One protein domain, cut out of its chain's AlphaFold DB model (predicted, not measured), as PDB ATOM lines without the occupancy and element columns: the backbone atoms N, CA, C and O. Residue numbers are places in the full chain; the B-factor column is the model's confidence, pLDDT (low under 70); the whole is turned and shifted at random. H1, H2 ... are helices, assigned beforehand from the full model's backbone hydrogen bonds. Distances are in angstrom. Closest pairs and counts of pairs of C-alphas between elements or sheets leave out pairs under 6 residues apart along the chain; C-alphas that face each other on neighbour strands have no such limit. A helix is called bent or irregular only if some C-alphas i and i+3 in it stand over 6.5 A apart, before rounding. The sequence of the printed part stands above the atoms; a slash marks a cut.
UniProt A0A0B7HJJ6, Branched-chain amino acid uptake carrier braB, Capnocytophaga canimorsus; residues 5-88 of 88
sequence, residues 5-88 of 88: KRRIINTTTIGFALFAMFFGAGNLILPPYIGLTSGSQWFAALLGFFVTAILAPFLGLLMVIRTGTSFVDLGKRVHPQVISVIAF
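Overview. This is residues 5 to 88 of the 88 residues of the protein "Branched-chain amino acid uptake carrier braB" of Capnocytophaga canimorsus (UniProt A0A0B7HJJ6). Picture an open V: H1 and H2 make one arm, long H3 the other, with H2 and H3 meeting at the point. Short H4 and H5 follow at the far end of H3, and residues 5 to 21 of H1 stick out free. The 84 printed residues include five named helices, H1 to H5 in order, and no named strand: all helix, loose, radius of gyration of the C-alphas 17.2 A, spans 46 by 44 by 20 A.

Arrangement. Start at H1, residues 5 to 22; it meets H2, residues 25 to 37, only through their link. Residues 31 to 36 of H2 touch residues 42 to 49 of H3, residues 39 to 67, in a helical hairpin: the closest C-alphas, of Gly 35 and Trp 42, are 4.8 A apart, and the helices run opposite ways at 36 degrees, only just a steep tilt. Residues 63 to 67 of H3 touch H4, residues 71 to 75, closest at the C-alphas of Thr 67 and Leu 74, 6.0 A. H5, residues 80 to 86, is close to H4 but not clearly touching, closest at C-alphas 75 and 83, 7.6 A. Every O i to N i+4 pair is within hydrogen-bond range in H1, H4 and H5, 7 of 9 in H2 and 21 of 25 in H3.

Along the chain. Find C-alpha 5 at (322.470, 390.594, 271.575), where H1 begins its 26.2 A. H2, 17.9 A, is only just irregular, with C-alphas 28 and 31 6.6 A apart; H3, 41.3 A, is irregular, with C-alphas 40 and 43 7.9 A apart, and has a kink of 31 degrees near residue 46. After H4, 6.8 A, H5 runs 10.4 A to C-alpha 86 at (340.472, 427.178, 280.225).

Size, cuts and confidence. The farthest C-alphas, of Lys 5 and Ser 40, are 50.6 A apart. The printed part has no cut and no long link; pLDDT is under 70 at residues 25 to 26, 68 to 75, 84 and 87 to 88.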
ATOM      1  N   LYS A   5     323.709 389.843 271.328       72.69
ATOM      2  CA  LYS A   5     322.470 390.594 271.575       72.69
ATOM      3  C   LYS A   5     322.689 391.894 272.371       72.69
ATOM      4  O   LYS A   5     322.057 392.899 272.067       72.69
ATOM      5  N   ARG A   6     323.610 391.917 273.349       77.44
ATOM      6  CA  ARG A   6     323.930 393.125 274.142       77.44
ATOM      7  C   ARG A   6     324.718 394.165 273.344       77.44
ATOM      8  O   ARG A   6     324.554 395.355 273.578       77.44
ATOM      9  N   ARG A   7     325.546 393.738 272.383       82.81
ATOM     10  CA  ARG A   7     326.338 394.653 271.546       82.81
ATOM     11  C   ARG A   7     325.447 395.519 270.655       82.81
ATOM     12  O   ARG A   7     325.662 396.721 270.589       82.81
ATOM     13  N   ILE A   8     324.438 394.915 270.024       89.62
ATOM     14  CA  ILE A   8     323.492 395.632 269.156       89.62
ATOM     15  C   ILE A   8     322.692 396.653 269.967       89.62
ATOM     16  O   ILE A   8     322.607 397.806 269.564       89.62
ATOM     17  N   ILE A   9     322.179 396.258 271.137       89.50
ATOM     18  CA  ILE A   9     321.437 397.168 272.022       89.50
ATOM     19  C   ILE A   9     322.314 398.362 272.414       89.50
ATOM     20  O   ILE A   9     321.891 399.497 272.234       89.50
ATOM     21  N   ASN A  10     323.553 398.129 272.859       88.69
ATOM     22  CA  ASN A  10     324.457 399.208 273.264       88.69
ATOM     23  C   ASN A  10     324.765 400.180 272.118       88.69
ATOM     24  O   ASN A  10     324.704 401.390 272.317       88.69
ATOM     25  N   THR A  11     325.073 399.673 270.921       89.25
ATOM     26  CA  THR A  11     325.344 400.527 269.757       89.25
ATOM     27  C   THR A  11     324.116 401.344 269.373       89.25
ATOM     28  O   THR A  11     324.238 402.542 269.133       89.25
ATOM     29  N   THR A  12     322.932 400.731 269.360       92.50
ATOM     30  CA  THR A  12     321.683 401.425 269.038       92.50
ATOM     31  C   THR A  12     321.348 402.482 270.090       92.50
ATOM     32  O   THR A  12     321.033 403.611 269.729       92.50
ATOM     33  N   THR A  13     321.483 402.174 271.383       92.50
ATOM     34  CA  THR A  13     321.252 403.137 272.470       92.50
ATOM     35  C   THR A  13     322.219 404.315 272.401       92.50
ATOM     36  O   THR A  13     321.777 405.457 272.478       92.50
ATOM     37  N   ILE A  14     323.519 404.066 272.216       88.06
ATOM     38  CA  ILE A  14     324.518 405.137 272.081       88.06
ATOM     39  C   ILE A  14     324.257 405.954 270.809       88.06
ATOM     40  O   ILE A  14     324.321 407.179 270.853       88.06
ATOM     41  N   GLY A  15     323.901 405.303 269.699       86.56
ATOM     42  CA  GLY A  15     323.530 405.971 268.453       86.56
ATOM     43  C   GLY A  15     322.328 406.903 268.623       86.56
ATOM     44  O   GLY A  15     322.396 408.058 268.212       86.56
ATOM     45  N   PHE A  16     321.264 406.448 269.291       90.00
ATOM     46  CA  PHE A  16     320.102 407.287 269.601       90.00
ATOM     47  C   PHE A  16     320.410 408.389 270.617       90.00
ATOM     48  O   PHE A  16     319.873 409.483 270.485       90.00
ATOM     49  N   ALA A  17     321.280 408.145 271.598       87.69
ATOM     50  CA  ALA A  17     321.704 409.170 272.551       87.69
ATOM     51  C   ALA A  17     322.506 410.285 271.860       87.69
ATOM     52  O   ALA A  17     322.235 411.464 272.082       87.69
ATOM     53  N   LEU A  18     323.438 409.924 270.973       82.31
ATOM     54  CA  LEU A  18     324.170 410.880 270.139       82.31
ATOM     55  C   LEU A  18     323.222 411.615 269.186       82.31
ATOM     56  O   LEU A  18     323.289 412.836 269.083       82.31
ATOM     57  N   PHE A  19     322.294 410.900 268.546       82.19
ATOM     58  CA  PHE A  19     321.258 411.512 267.718       82.19
ATOM     59  C   PHE A  19     320.439 412.532 268.516       82.19
ATOM     60  O   PHE A  19     320.340 413.670 268.089       82.19
ATOM     61  N   ALA A  20     319.923 412.180 269.694       84.06
ATOM     62  CA  ALA A  20     319.147 413.086 270.540       84.06
ATOM     63  C   ALA A  20     319.970 414.283 271.048       84.06
ATOM     64  O   ALA A  20     319.433 415.380 271.177       84.06
ATOM     65  N   MET A  21     321.270 414.104 271.293       81.06
ATOM     66  CA  MET A  21     322.184 415.195 271.640       81.06
ATOM     67  C   MET A  21     322.354 416.182 270.473       81.06
ATOM     68  O   MET A  21     322.340 417.391 270.694       81.06
ATOM     69  N   PHE A  22     322.461 415.685 269.234       73.94
ATOM     70  CA  PHE A  22     322.618 416.522 268.038       73.94
ATOM     71  C   PHE A  22     321.299 417.004 267.413       73.94
ATOM     72  O   PHE A  22     321.330 417.990 266.690       73.94
ATOM     73  N   PHE A  23     320.168 416.353 267.679       73.25
ATOM     74  CA  PHE A  23     318.809 416.735 267.259       73.25
ATOM     75  C   PHE A  23     317.978 417.284 268.431       73.25
ATOM     76  O   PHE A  23     316.757 417.381 268.348       73.25
ATOM     77  N   GLY A  24     318.618 417.640 269.546       73.88
ATOM     78  CA  GLY A  24     317.961 418.312 270.663       73.88
ATOM     79  C   GLY A  24     317.514 419.729 270.289       73.88
ATOM     80  O   GLY A  24     317.964 420.295 269.291       73.88
ATOM     81  N   ALA A  25     316.661 420.335 271.123       68.06
ATOM     82  CA  ALA A  25     316.074 421.657 270.868       68.06
ATOM     83  C   ALA A  25     317.114 422.732 270.483       68.06
ATOM     84  O   ALA A  25     316.848 423.560 269.618       68.06
ATOM     85  N   GLY A  26     318.323 422.669 271.057       69.38
ATOM     86  CA  GLY A  26     319.428 423.569 270.721       69.38
ATOM     87  C   GLY A  26     319.856 423.491 269.254       69.38
ATOM     88  O   GLY A  26     319.877 424.510 268.575       69.38
ATOM     89  N   ASN A  27     320.121 422.300 268.719       78.25
ATOM     90  CA  ASN A  27     320.565 422.141 267.328       78.25
ATOM     91  C   ASN A  27     319.426 422.188 266.296       78.25
ATOM     92  O   ASN A  27     319.700 422.304 265.107       78.25
ATOM     93  N   LEU A  28     318.162 422.118 266.721       76.56
ATOM     94  CA  LEU A  28     317.003 422.323 265.843       76.56
ATOM     95  C   LEU A  28     316.612 423.800 265.711       76.56
ATOM     96  O   LEU A  28     316.143 424.209 264.653       76.56
ATOM     97  N   ILE A  29     316.801 424.600 266.763       84.00
ATOM     98  CA  ILE A  29     316.408 426.018 266.783       84.00
ATOM     99  C   ILE A  29     317.564 426.920 266.340       84.00
ATOM    100  O   ILE A  29     317.352 427.873 265.589       84.00
ATOM    101  N   LEU A  30     318.791 426.626 266.778       83.88
ATOM    102  CA  LEU A  30     319.934 427.520 266.599       83.88
ATOM    103  C   LEU A  30     320.356 427.693 265.126       83.88
ATOM    104  O   LEU A  30     320.545 428.840 264.725       83.88
ATOM    105  N   PRO A  31     320.461 426.643 264.282       83.12
ATOM    106  CA  PRO A  31     320.891 426.829 262.895       83.12
ATOM    107  C   PRO A  31     319.891 427.632 262.046       83.12
ATOM    108  O   PRO A  31     320.329 428.567 261.374       83.12
ATOM    109  N   PRO A  32     318.564 427.368 262.094       87.19
ATOM    110  CA  PRO A  32     317.586 428.228 261.430       87.19
ATOM    111  C   PRO A  32     317.603 429.658 261.970       87.19
ATOM    112  O   PRO A  32     317.531 430.602 261.189       87.19
ATOM    113  N   TYR A  33     317.752 429.838 263.287       88.38
ATOM    114  CA  TYR A  33     317.828 431.165 263.897       88.38
ATOM    115  C   TYR A  33     319.057 431.957 263.426       88.38
ATOM    116  O   TYR A  33     318.931 433.115 263.025       88.38
ATOM    117  N   ILE A  34     320.239 431.335 263.403       87.81
ATOM    118  CA  ILE A  34     321.471 431.938 262.875       87.81
ATOM    119  C   ILE A  34     321.315 432.246 261.380       87.81
ATOM    120  O   ILE A  34     321.685 433.330 260.936       87.81
ATOM    121  N   GLY A  35     320.723 431.336 260.603       89.50
ATOM    122  CA  GLY A  35     320.457 431.557 259.180       89.50
ATOM    123  C   GLY A  35     319.535 432.754 258.927       89.50
ATOM    124  O   GLY A  35     319.841 433.591 258.081       89.50
ATOM    125  N   LEU A  36     318.454 432.877 259.703       90.88
ATOM    126  CA  LEU A  36     317.500 433.986 259.612       90.88
ATOM    127  C   LEU A  36     318.116 435.324 260.040       90.88
ATOM    128  O   LEU A  36     317.920 436.334 259.368       90.88
ATOM    129  N   THR A  37     318.880 435.340 261.134       91.25
ATOM    130  CA  THR A  37     319.525 436.561 261.656       91.25
ATOM    131  C   THR A  37     320.698 437.034 260.799       91.25
ATOM    132  O   THR A  37     320.966 438.231 260.740       91.25
ATOM    133  N   SER A  38     321.370 436.124 260.090       91.06
ATOM    134  CA  SER A  38     322.510 436.451 259.218       91.06
ATOM    135  C   SER A  38     322.101 437.045 257.866       91.06
ATOM    136  O   SER A  38     322.955 437.559 257.139       91.06
ATOM    137  N   GLY A  39     320.814 436.980 257.506       90.19
ATOM    138  CA  GLY A  39     320.277 437.560 256.275       90.19
ATOM    139  C   GLY A  39     321.033 437.094 255.025       90.19
ATOM    140  O   GLY A  39     321.083 435.907 254.712       90.19
ATOM    141  N   SER A  40     321.659 438.030 254.308       93.38
ATOM    142  CA  SER A  40     322.428 437.731 253.090       93.38
ATOM    143  C   SER A  40     323.715 436.931 253.340       93.38
ATOM    144  O   SER A  40     324.204 436.277 252.422       93.38
ATOM    145  N   GLN A  41     324.244 436.935 254.569       93.44
ATOM    146  CA  GLN A  41     325.487 436.255 254.955       93.44
ATOM    147  C   GLN A  41     325.248 434.863 255.562       93.44
ATOM    148  O   GLN A  41     326.139 434.296 256.198       93.44
ATOM    149  N   TRP A  42     324.061 434.282 255.366       91.38
ATOM    150  CA  TRP A  42     323.692 432.970 255.910       91.38
ATOM    151  C   TRP A  42     324.709 431.865 255.582       91.38
ATOM    152  O   TRP A  42     324.942 430.985 256.405       91.38
ATOM    153  N   PHE A  43     325.356 431.922 254.412       90.88
ATOM    154  CA  PHE A  43     326.352 430.928 254.007       90.88
ATOM    155  C   PHE A  43     327.638 431.020 254.841       90.88
ATOM    156  O   PHE A  43     328.179 430.002 255.271       90.88
ATOM    157  N   ALA A  44     328.103 432.238 255.135       92.19
ATOM    158  CA  ALA A  44     329.241 432.455 256.025       92.19
ATOM    159  C   ALA A  44     328.909 432.017 257.461       92.19
ATOM    160  O   ALA A  44     329.724 431.373 258.122       92.19
ATOM    161  N   ALA A  45     327.686 432.295 257.918       91.25
ATOM    162  CA  ALA A  45     327.209 431.866 259.226       91.25
ATOM    163  C   ALA A  45     327.084 430.336 259.337       91.25
ATOM    164  O   ALA A  45     327.470 429.760 260.352       91.25
ATOM    165  N   LEU A  46     326.635 429.665 258.271       89.00
ATOM    166  CA  LEU A  46     326.615 428.206 258.172       89.00
ATOM    167  C   LEU A  46     328.027 427.617 258.269       89.00
ATOM    168  O   LEU A  46     328.225 426.653 259.005       89.00
ATOM    169  N   LEU A  47     329.010 428.189 257.565       92.44
ATOM    170  CA  LEU A  47     330.405 427.741 257.651       92.44
ATOM    171  C   LEU A  47     330.984 427.937 259.058       92.44
ATOM    172  O   LEU A  47     331.606 427.019 259.595       92.44
ATOM    173  N   GLY A  48     330.743 429.091 259.685       90.56
ATOM    174  CA  GLY A  48     331.166 429.350 261.064       90.56
ATOM    175  C   GLY A  48     330.528 428.377 262.062       90.56
ATOM    176  O   GLY A  48     331.215 427.815 262.922       90.56
ATOM    177  N   PHE A  49     329.232 428.110 261.903       87.81
ATOM    178  CA  PHE A  49     328.516 427.115 262.698       87.81
ATOM    179  C   PHE A  49     329.059 425.700 262.457       87.81
ATOM    180  O   PHE A  49     329.301 424.970 263.409       87.81
ATOM    181  N   PHE A  50     329.332 425.315 261.212       88.06
ATOM    182  CA  PHE A  50     329.886 424.001 260.883       88.06
ATOM    183  C   PHE A  50     331.248 423.764 261.555       88.06
ATOM    184  O   PHE A  50     331.478 422.717 262.166       88.06
ATOM    185  N   VAL A  51     332.146 424.749 261.491       91.94
ATOM    186  CA  VAL A  51     333.480 424.642 262.101       91.94
ATOM    187  C   VAL A  51     333.385 424.518 263.626       91.94
ATOM    188  O   VAL A  51     334.080 423.702 264.231       91.94
ATOM    189  N   THR A  52     332.507 425.289 264.262       88.06
ATOM    190  CA  THR A  52     332.430 425.338 265.730       88.06
ATOM    191  C   THR A  52     331.557 424.237 266.332       88.06
ATOM    192  O   THR A  52     331.947 423.636 267.329       88.06
ATOM    193  N   ALA A  53     330.410 423.921 265.732       83.94
ATOM    194  CA  ALA A  53     329.438 422.971 266.275       83.94
ATOM    195  C   ALA A  53     329.673 421.518 265.834       83.94
ATOM    196  O   ALA A  53     329.187 420.601 266.493       83.94
ATOM    197  N   ILE A  54     330.406 421.289 264.736       84.75
ATOM    198  CA  ILE A  54     330.661 419.939 264.209       84.75
ATOM    199  C   ILE A  54     332.155 419.624 264.239       84.75
ATOM    200  O   ILE A  54     332.562 418.648 264.875       84.75
ATOM    201  N   LEU A  55     332.984 420.444 263.586       88.88
ATOM    202  CA  LEU A  55     334.406 420.133 263.423       88.88
ATOM    203  C   LEU A  55     335.155 420.138 264.767       88.88
ATOM    204  O   LEU A  55     335.901 419.201 265.048       88.88
ATOM    205  N   ALA A  56     334.938 421.143 265.621       88.25
ATOM    206  CA  ALA A  56     335.630 421.234 266.909       88.25
ATOM    207  C   ALA A  56     335.291 420.077 267.882       88.25
ATOM    208  O   ALA A  56     336.227 419.437 268.373       88.25
ATOM    209  N   PRO A  57     334.013 419.703 268.117       83.56
ATOM    210  CA  PRO A  57     333.678 418.518 268.914       83.56
ATOM    211  C   PRO A  57     334.227 417.220 268.317       83.56
ATOM    212  O   PRO A  57     334.692 416.349 269.054       83.56
ATOM    213  N   PHE A  58     334.223 417.095 266.985       85.31
ATOM    214  CA  PHE A  58     334.787 415.937 266.296       85.31
ATOM    215  C   PHE A  58     336.301 415.810 266.518       85.31
ATOM    216  O   PHE A  58     336.791 414.720 266.821       85.31
ATOM    217  N   LEU A  59     337.042 416.916 266.438       87.94
ATOM    218  CA  LEU A  59     338.472 416.947 266.756       87.94
ATOM    219  C   LEU A  59     338.732 416.608 268.231       87.94
ATOM    220  O   LEU A  59     339.655 415.847 268.523       87.94
ATOM    221  N   GLY A  60     337.897 417.104 269.149       83.75
ATOM    222  CA  GLY A  60     337.959 416.743 270.568       83.75
ATOM    223  C   GLY A  60     337.776 415.240 270.790       83.75
ATOM    224  O   GLY A  60     338.582 414.609 271.474       83.75
ATOM    225  N   LEU A  61     336.779 414.641 270.135       82.56
ATOM    226  CA  LEU A  61     336.552 413.196 270.170       82.56
ATOM    227  C   LEU A  61     337.747 412.414 269.602       82.56
ATOM    228  O   LEU A  61     338.204 411.456 270.225       82.56
ATOM    229  N   LEU A  62     338.285 412.829 268.451       83.56
ATOM    230  CA  LEU A  62     339.476 412.212 267.859       83.56
ATOM    231  C   LEU A  62     340.681 412.272 268.798       83.56
ATOM    232  O   LEU A  62     341.430 411.296 268.895       83.56
ATOM    233  N   MET A  63     340.870 413.393 269.496       82.88
ATOM    234  CA  MET A  63     341.960 413.534 270.455       82.88
ATOM    235  C   MET A  63     341.795 412.557 271.623       82.88
ATOM    236  O   MET A  63     342.762 411.889 271.991       82.88
ATOM    237  N   VAL A  64     340.582 412.417 272.164       79.31
ATOM    238  CA  VAL A  64     340.283 411.452 273.237       79.31
ATOM    239  C   VAL A  64     340.603 410.034 272.777       79.31
ATOM    240  O   VAL A  64     341.391 409.352 273.428       79.31
ATOM    241  N   ILE A  65     340.101 409.635 271.602       79.88
ATOM    242  CA  ILE A  65     340.345 408.305 271.021       79.88
ATOM    243  C   ILE A  65     341.848 408.028 270.861       79.88
ATOM    244  O   ILE A  65     342.290 406.903 271.092       79.88
ATOM    245  N   ARG A  66     342.649 409.034 270.485       76.50
ATOM    246  CA  ARG A  66     344.103 408.877 270.324       76.50
ATOM    247  C   ARG A  66     344.892 408.842 271.633       76.50
ATOM    248  O   ARG A  66     345.994 408.299 271.637       76.50
ATOM    249  N   THR A  67     344.393 409.457 272.701       71.00
ATOM    250  CA  THR A  67     345.208 409.746 273.893       71.00
ATOM    251  C   THR A  67     344.948 408.784 275.051       71.00
ATOM    252  O   THR A  67     345.866 408.529 275.835       71.00
ATOM    253  N   GLY A  68     343.746 408.211 275.152       61.41
ATOM    254  CA  GLY A  68     343.441 407.232 276.193       61.41
ATOM    255  C   GLY A  68     341.954 406.944 276.379       61.41
ATOM    256  O   GLY A  68     341.087 407.530 275.743       61.41
ATOM    257  N   THR A  69     341.662 406.023 277.296       62.78
ATOM    258  CA  THR A  69     340.317 405.507 277.603       62.78
ATOM    259  C   THR A  69     339.371 406.521 278.262       62.78
ATOM    260  O   THR A  69     338.193 406.218 278.428       62.78
ATOM    261  N   SER A  70     339.861 407.703 278.662       65.12
ATOM    262  CA  SER A  70     339.096 408.715 279.400       65.12
ATOM    263  C   SER A  70     339.563 410.144 279.106       65.12
ATOM    264  O   SER A  70     340.748 410.395 278.889       65.12
ATOM    265  N   PHE A  71     338.639 411.107 279.197       66.31
ATOM    266  CA  PHE A  71     338.918 412.548 279.128       66.31
ATOM    267  C   PHE A  71     339.944 413.014 280.181       66.31
ATOM    268  O   PHE A  71     340.687 413.963 279.942       66.31
ATOM    269  N   VAL A  72     340.039 412.321 281.322       67.06
ATOM    270  CA  VAL A  72     341.002 412.633 282.396       67.06
ATOM    271  C   VAL A  72     342.449 412.410 281.944       67.06
ATOM    272  O   VAL A  72     343.350 413.146 282.344       67.06
ATOM    273  N   ASP A  73     342.686 411.429 281.072       67.25
ATOM    274  CA  ASP A  73     344.028 411.142 280.554       67.25
ATOM    275  C   ASP A  73     344.453 412.135 279.465       67.25
ATOM    276  O   ASP A  73     345.649 412.331 279.241       67.25
ATOM    277  N   LEU A  74     343.482 412.820 278.853       69.19
ATOM    278  CA  LEU A  74     343.712 413.955 277.964       69.19
ATOM    279  C   LEU A  74     344.321 415.129 278.737       69.19
ATOM    280  O   LEU A  74     345.353 415.663 278.338       69.19
ATOM    281  N   GLY A  75     343.729 415.471 279.888       69.44
ATOM    282  CA  GLY A  75     344.175 416.580 280.737       69.44
ATOM    283  C   GLY A  75     345.605 416.414 281.255       69.44
ATOM    284  O   GLY A  75     346.341 417.389 281.335       69.44
ATOM    285  N   LYS A  76     346.054 415.177 281.502       70.50
ATOM    286  CA  LYS A  76     347.436 414.889 281.938       70.50
ATOM    287  C   LYS A  76     348.500 415.200 280.877       70.50
ATOM    288  O   LYS A  76     349.673 415.309 281.222       70.50
ATOM    289  N   ARG A  77     348.120 415.299 279.598       70.25
ATOM    290  CA  ARG A  77     349.037 415.618 278.487       70.25
ATOM    291  C   ARG A  77     348.980 417.078 278.049       70.25
ATOM    292  O   ARG A  77     349.754 417.477 277.183       70.25
ATOM    293  N   VAL A  78     348.073 417.863 278.623       77.00
ATOM    294  CA  VAL A  78     347.953 419.295 278.352       77.00
ATOM    295  C   VAL A  78     348.868 420.049 279.315       77.00
ATOM    296  O   VAL A  78     348.932 419.739 280.501       77.00
ATOM    297  N   HIS A  79     349.604 421.034 278.799       75.81
ATOM    298  CA  HIS A  79     350.511 421.836 279.615       75.81
ATOM    299  C   HIS A  79     349.739 422.534 280.760       75.81
ATOM    300  O   HIS A  79     348.685 423.117 280.483       75.81
ATOM    301  N   PRO A  80     350.238 422.549 282.014       73.31
ATOM    302  CA  PRO A  80     349.491 423.045 283.181       73.31
ATOM    303  C   PRO A  80     348.947 424.472 283.024       73.31
ATOM    304  O   PRO A  80     347.862 424.790 283.502       73.31
ATOM    305  N   GLN A  81     349.672 425.326 282.295       74.69
ATOM    306  CA  GLN A  81     349.255 426.706 282.028       74.69
ATOM    307  C   GLN A  81     348.008 426.794 281.137       74.69
ATOM    308  O   GLN A  81     347.185 427.680 281.329       74.69
ATOM    309  N   VAL A  82     347.838 425.867 280.191       78.12
ATOM    310  CA  VAL A  82     346.666 425.838 279.303       78.12
ATOM    311  C   VAL A  82     345.419 425.425 280.087       78.12
ATOM    312  O   VAL A  82     344.350 425.993 279.889       78.12
ATOM    313  N   ILE A  83     345.564 424.496 281.037       73.56
ATOM    314  CA  ILE A  83     344.468 424.066 281.920       73.56
ATOM    315  C   ILE A  83     343.992 425.233 282.791       73.56
ATOM    316  O   ILE A  83     342.793 425.453 282.911       73.56
ATOM    317  N   SER A  84     344.921 426.017 283.346       69.12
ATOM    318  CA  SER A  84     344.588 427.163 284.199       69.12
ATOM    319  C   SER A  84     343.810 428.268 283.479       69.12
ATOM    320  O   SER A  84     343.049 428.969 284.131       69.12
ATOM    321  N   VAL A  85     344.021 428.453 282.172       78.62
ATOM    322  CA  VAL A  85     343.333 429.488 281.380       78.62
ATOM    323  C   VAL A  85     341.938 429.035 280.947       78.62
ATOM    324  O   VAL A  85     341.045 429.859 280.833       78.62
ATOM    325  N   ILE A  86     341.749 427.736 280.701       74.75
ATOM    326  CA  ILE A  86     340.472 427.178 280.225       74.75
ATOM    327  C   ILE A  86     339.522 426.840 281.389       74.75
ATOM    328  O   ILE A  86     338.312 426.802 281.199       74.75
ATOM    329  N   ALA A  87     340.053 426.556 282.584       67.19
ATOM    330  CA  ALA A  87     339.264 426.200 283.768       67.19
ATOM    331  C   ALA A  87     338.712 427.407 284.557       67.19
ATOM    332  O   ALA A  87     338.023 427.194 285.556       67.19
ATOM    333  N   PHE A  88     339.034 428.632 284.137       48.91
ATOM    334  CA  PHE A  88     338.549 429.896 284.698       48.91
ATOM    335  C   PHE A  88     337.462 430.492 283.801       48.91
ATOM    336  O   PHE A  88     336.517 431.090 284.360       48.91
TER     337      PHE A  88